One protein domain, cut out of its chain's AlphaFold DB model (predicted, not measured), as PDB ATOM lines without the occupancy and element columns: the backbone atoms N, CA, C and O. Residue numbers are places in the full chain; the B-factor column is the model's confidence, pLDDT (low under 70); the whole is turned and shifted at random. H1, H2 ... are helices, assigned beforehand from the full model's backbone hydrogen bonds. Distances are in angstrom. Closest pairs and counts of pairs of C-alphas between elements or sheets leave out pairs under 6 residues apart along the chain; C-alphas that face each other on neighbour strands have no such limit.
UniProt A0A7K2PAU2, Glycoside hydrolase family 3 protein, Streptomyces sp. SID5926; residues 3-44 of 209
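What this domain is: This is residues 3 to 44 of the 209 residues of the protein "Glycoside hydrolase family 3 protein" of Streptomyces sp. SID5926 (UniProt A0A7K2PAU2). Two helices of unequal length form an open V: the short arm H1 and the long arm H2 come near each other where H1 ends and H2 begins, and the tight link makes the corner. Residues 3 to 8 of H1 stick out on one arm of the V, and residues 24 to 44, most of them in H2, on the other. The printed part has 42 residues, with two named helices in the order H1, H2 and no named strand; the class is all helix. The whole is extended, with a radius of gyration of the C-alphas of 14.3 A, and it spans 45 by 21 by 7 A, with H2 making most of the length.

Where its parts are: Find C-alpha 3 at (-8.343, 19.759, 29.180); here H1 begins, and it runs through residues 3 to 14, 16.4 A from first to last C-alpha. Pass the five residues of the link and look at C-alpha 20 at (-12.218, 30.960, 15.091), where H2 begins. H2 holds residues 20 to 42, is 33.0 A long from first to last C-alpha, and ends with C-alpha 42 at (-31.702, 4.352, 15.148).

How they stand to each other: Look at Val 13 and Glu 20: their C-alphas, the closest of the two helices, are 5.8 A apart. H1 and H2 are close but not clearly touching, with 1 pair of C-alphas within 8 A. They run opposite ways at a steep tilt of 44 degrees, and their centres are 20.0 A apart. In H1 and H2 every backbone O i to N i+4 pair is within hydrogen-bond range.

The domain as a whole: The C-alphas of Gly 15 and Gly 44, the two farthest apart, are 45.3 A from each other. The printed part has no cut, and the link from H1 to H2 is tight. The mean pLDDT of the printed part is 93.8; look for low confidence at residue 44, the one printed residue under 70.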
ATOM      1  N   ALA A   3      -8.637  18.394  28.735       92.19
ATOM      2  CA  ALA A   3      -8.343  19.759  29.180       92.19
ATOM      3  C   ALA A   3      -7.094  20.377  28.513       92.19
ATOM      4  O   ALA A   3      -7.081  21.569  28.221       92.19
ATOM      5  N   LEU A   4      -6.065  19.568  28.224       94.56
ATOM      6  CA  LEU A   4      -4.869  20.034  27.511       94.56
ATOM      7  C   LEU A   4      -5.187  20.376  26.052       94.56
ATOM      8  O   LEU A   4      -4.694  21.377  25.546       94.56
ATOM      9  N   LEU A   5      -6.042  19.579  25.402       93.88
ATOM     10  CA  LEU A   5      -6.484  19.837  24.030       93.88
ATOM     11  C   LEU A   5      -7.333  21.108  23.950       93.88
ATOM     12  O   LEU A   5      -7.092  21.937  23.082       93.88
ATOM     13  N   VAL A   6      -8.273  21.295  24.883       94.69
ATOM     14  CA  VAL A   6      -9.095  22.514  24.952       94.69
ATOM     15  C   VAL A   6      -8.210  23.740  25.147       94.69
ATOM     16  O   VAL A   6      -8.309  24.686  24.375       94.69
ATOM     17  N   LYS A   7      -7.287  23.701  26.116       96.44
ATOM     18  CA  LYS A   7      -6.370  24.816  26.382       96.44
ATOM     19  C   LYS A   7      -5.514  25.159  25.160       96.44
ATOM     20  O   LYS A   7      -5.355  26.337  24.857       96.44
ATOM     21  N   ALA A   8      -4.981  24.154  24.466       96.31
ATOM     22  CA  ALA A   8      -4.178  24.360  23.265       96.31
ATOM     23  C   ALA A   8      -4.996  24.981  22.121       96.31
ATOM     24  O   ALA A   8      -4.539  25.930  21.492       96.31
ATOM     25  N   LEU A   9      -6.221  24.496  21.889       94.69
ATOM     26  CA  LEU A   9      -7.109  25.038  20.857       94.69
ATOM     27  C   LEU A   9      -7.526  26.478  21.165       94.69
ATOM     28  O   LEU A   9      -7.492  27.321  20.276       94.69
ATOM     29  N   THR A  10      -7.866  26.780  22.419       96.06
ATOM     30  CA  THR A  10      -8.174  28.152  22.840       96.06
ATOM     31  C   THR A  10      -6.973  29.067  22.640       96.06
ATOM     32  O   THR A  10      -7.133  30.133  22.057       96.06
ATOM     33  N   ALA A  11      -5.776  28.639  23.054       96.88
ATOM     34  CA  ALA A  11      -4.554  29.421  22.883       96.88
ATOM     35  C   ALA A  11      -4.271  29.724  21.402       96.88
ATOM     36  O   ALA A  11      -4.037  30.881  21.064       96.88
ATOM     37  N   ALA A  12      -4.371  28.722  20.522       96.38
ATOM     38  CA  ALA A  12      -4.172  28.881  19.080       96.38
ATOM     39  C   ALA A  12      -5.181  29.851  18.437       96.38
ATOM     40  O   ALA A  12      -4.801  30.635  17.569       96.38
ATOM     41  N   VAL A  13      -6.442  29.846  18.887       97.19
ATOM     42  CA  VAL A  13      -7.448  30.811  18.412       97.19
ATOM     43  C   VAL A  13      -7.140  32.217  18.911       97.19
ATOM     44  O   VAL A  13      -7.052  33.150  18.118       97.19
ATOM     45  N   THR A  14      -6.893  32.376  20.212       96.88
ATOM     46  CA  THR A  14      -6.573  33.691  20.789       96.88
ATOM     47  C   THR A  14      -5.258  34.268  20.264       96.88
ATOM     48  O   THR A  14      -5.104  35.484  20.211       96.88
ATOM     49  N   GLY A  15      -4.316  33.407  19.873       95.94
ATOM     50  CA  GLY A  15      -3.032  33.784  19.287       95.94
ATOM     51  C   GLY A  15      -3.082  34.052  17.782       95.94
ATOM     52  O   GLY A  15      -2.066  34.435  17.214       95.94
ATOM     53  N   GLY A  16      -4.231  33.848  17.123       95.56
ATOM     54  CA  GLY A  16      -4.402  34.061  15.681       95.56
ATOM     55  C   GLY A  16      -3.771  32.986  14.785       95.56
ATOM     56  O   GLY A  16      -3.846  33.094  13.564       95.56
ATOM     57  N   GLU A  17      -3.185  31.934  15.362       96.94
ATOM     58  CA  GLU A  17      -2.651  30.785  14.618       96.94
ATOM     59  C   GLU A  17      -3.773  29.928  14.010       96.94
ATOM     60  O   GLU A  17      -3.577  29.255  12.996       96.94
ATOM     61  N   LEU A  18      -4.966  29.965  14.614       96.25
ATOM     62  CA  LEU A  18      -6.168  29.291  14.137       96.25
ATOM     63  C   LEU A  18      -7.343  30.272  14.074       96.25
ATOM     64  O   LEU A  18      -7.749  30.823  15.089       96.25
ATOM     65  N   ALA A  19      -7.947  30.439  12.898       97.38
ATOM     66  CA  ALA A  19      -9.166  31.236  12.765       97.38
ATOM     67  C   ALA A  19     -10.331  30.604  13.548       97.38
ATOM     68  O   ALA A  19     -10.585  29.397  13.437       97.38
ATOM     69  N   GLU A  20     -11.068  31.417  14.305       95.88
ATOM     70  CA  GLU A  20     -12.218  30.960  15.091       95.88
ATOM     71  C   GLU A  20     -13.303  30.366  14.186       95.88
ATOM     72  O   GLU A  20     -13.838  29.292  14.470       95.88
ATOM     73  N   GLU A  21     -13.560  30.997  13.039       96.62
ATOM     74  CA  GLU A  21     -14.546  30.549  12.056       96.62
ATOM     75  C   GLU A  21     -14.202  29.154  11.536       96.62
ATOM     76  O   GLU A  21     -15.083  28.315  11.342       96.62
ATOM     77  N   ARG A  22     -12.904  28.867  11.364       96.38
ATOM     78  CA  ARG A  22     -12.445  27.552  10.919       96.38
ATOM     79  C   ARG A  22     -12.689  26.483  11.981       96.38
ATOM     80  O   ARG A  22     -13.087  25.368  11.637       96.38
ATOM     81  N   LEU A  23     -12.463  26.810  13.254       95.56
ATOM     82  CA  LEU A  23     -12.750  25.903  14.364       95.56
ATOM     83  C   LEU A  23     -14.263  25.663  14.509       95.56
ATOM     84  O   LEU A  23     -14.691  24.520  14.694       95.56
ATOM     85  N   ALA A  24     -15.076  26.714  14.366       96.31
ATOM     86  CA  ALA A  24     -16.532  26.640  14.427       96.31
ATOM     87  C   ALA A  24     -17.128  25.802  13.281       96.31
ATOM     88  O   ALA A  24     -17.980  24.946  13.535       96.31
ATOM     89  N   ASP A  25     -16.642  25.986  12.050       97.38
ATOM     90  CA  ASP A  25     -17.018  25.187  10.876       97.38
ATOM     91  C   ASP A  25     -16.689  23.700  11.080       97.38
ATOM     92  O   ASP A  25     -17.553  22.829  10.944       97.38
ATOM     93  N   ALA A  26     -15.460  23.395  11.512       96.88
ATOM     94  CA  ALA A  26     -15.051  22.022  11.801       96.88
ATOM     95  C   ALA A  26     -15.944  21.373  12.875       96.88
ATOM     96  O   ALA A  26     -16.417  20.247  12.692       96.88
ATOM     97  N   ALA A  27     -16.239  22.091  13.964       96.50
ATOM     98  CA  ALA A  27     -17.156  21.624  15.002       96.50
ATOM     99  C   ALA A  27     -18.588  21.424  14.471       96.50
ATOM    100  O   ALA A  27     -19.268  20.467  14.854       96.50
ATOM    101  N   GLY A  28     -19.051  22.294  13.570       97.94
ATOM    102  CA  GLY A  28     -20.318  22.159  12.851       97.94
ATOM    103  C   GLY A  28     -20.408  20.844  12.080       97.94
ATOM    104  O   GLY A  28     -21.322  20.052  12.325       97.94
ATOM    105  N   ARG A  29     -19.410  20.562  11.238       97.94
ATOM    106  CA  ARG A  29     -19.339  19.340  10.421       97.94
ATOM    107  C   ARG A  29     -19.277  18.063  11.260       97.94
ATOM    108  O   ARG A  29     -19.951  17.085  10.941       97.94
ATOM    109  N   VAL A  30     -18.521  18.064  12.363       97.62
ATOM    110  CA  VAL A  30     -18.466  16.915  13.289       97.62
ATOM    111  C   VAL A  30     -19.835  16.661  13.928       97.62
ATOM    112  O   VAL A  30     -20.273  15.513  14.003       97.62
ATOM    113  N   ARG A  31     -20.547  17.716  14.348       97.94
ATOM    114  CA  ARG A  31     -21.904  17.588  14.909       97.94
ATOM    115  C   ARG A  31     -22.914  17.094  13.881       97.94
ATOM    116  O   ARG A  31     -23.786  16.300  14.222       97.94
ATOM    117  N   GLU A  32     -22.828  17.569  12.646       97.75
ATOM    118  CA  GLU A  32     -23.672  17.095  11.550       97.75
ATOM    119  C   GLU A  32     -23.457  15.606  11.274       97.75
ATOM    120  O   GLU A  32     -24.418  14.837  11.300       97.75
ATOM    121  N   PHE A  33     -22.200  15.183  11.131       96.69
ATOM    122  CA  PHE A  33     -21.853  13.776  10.964       96.69
ATOM    123  C   PHE A  33     -22.341  12.913  12.137       96.69
ATOM    124  O   PHE A  33     -22.910  11.842  11.929       96.69
ATOM    125  N   ALA A  34     -22.176  13.390  13.375       95.88
ATOM    126  CA  ALA A  34     -22.641  12.679  14.564       95.88
ATOM    127  C   ALA A  34     -24.168  12.487  14.567       95.88
ATOM    128  O   ALA A  34     -24.638  11.383  14.851       95.88
ATOM    129  N   ARG A  35     -24.937  13.525  14.204       96.12
ATOM    130  CA  ARG A  35     -26.403  13.445  14.070       96.12
ATOM    131  C   ARG A  35     -26.817  12.459  12.983       96.12
ATOM    132  O   ARG A  35     -27.661  11.604  13.236       96.12
ATOM    133  N   TRP A  36     -26.199  12.541  11.808       94.75
ATOM    134  CA  TRP A  36     -26.462  11.617  10.703       94.75
ATOM    135  C   TRP A  36     -26.166  10.159  11.090       94.75
ATOM    136  O   TRP A  36     -27.011   9.282  10.914       94.75
ATOM    137  N   SER A  37     -25.009   9.902  11.711       91.44
ATOM    138  CA  SER A  37     -24.611   8.561  12.158       91.44
ATOM    139  C   SER A  37     -25.543   8.004  13.241       91.44
ATOM    140  O   SER A  37     -25.861   6.814  13.230       91.44
ATOM    141  N   ALA A  38     -26.017   8.847  14.165       90.81
ATOM    142  CA  ALA A  38     -27.009   8.446  15.161       90.81
ATOM    143  C   ALA A  38     -28.357   8.083  14.516       90.81
ATOM    144  O   ALA A  38     -28.948   7.070  14.890       90.81
ATOM    145  N   GLY A  39     -28.800   8.854  13.516       90.38
ATOM    146  CA  GLY A  39     -30.011   8.565  12.743       90.38
ATOM    147  C   GLY A  39     -29.946   7.215  12.024       90.38
ATOM    148  O   GLY A  39     -30.883   6.425  12.119       90.38
ATOM    149  N   LEU A  40     -28.811   6.897  11.390       86.12
ATOM    150  CA  LEU A  40     -28.588   5.592  10.756       86.12
ATOM    151  C   LEU A  40     -28.700   4.426  11.744       86.12
ATOM    152  O   LEU A  40     -29.384   3.446  11.452       86.12
ATOM    153  N   ARG A  41     -28.075   4.531  12.925       81.12
ATOM    154  CA  ARG A  41     -28.166   3.481  13.956       81.12
ATOM    155  C   ARG A  41     -29.596   3.294  14.456       81.12
ATOM    156  O   ARG A  41     -30.041   2.160  14.590       81.12
ATOM    157  N   ALA A  42     -30.313   4.390  14.696       82.88
ATOM    158  CA  ALA A  42     -31.702   4.352  15.148       82.88
ATOM    159  C   ALA A  42     -32.655   3.771  14.089       82.88
ATOM    160  O   ALA A  42     -33.623   3.109  14.440       82.88
ATOM    161  N   SER A  43     -32.363   3.977  12.800       80.12
ATOM    162  CA  SER A  43     -33.175   3.454  11.694       80.12
ATOM    163  C   SER A  43     -33.071   1.939  11.483       80.12
ATOM    164  O   SER A  43     -33.734   1.411  10.598       80.12
ATOM    165  N   GLY A  44     -32.221   1.231  12.238       65.75
ATOM    166  CA  GLY A  44     -32.051  -0.216  12.085       65.75
ATOM    167  C   GLY A  44     -31.468  -0.646  10.733       65.75
ATOM    168  O   GLY A  44     -31.325  -1.838  10.490       65.75
TER     169      GLY A  44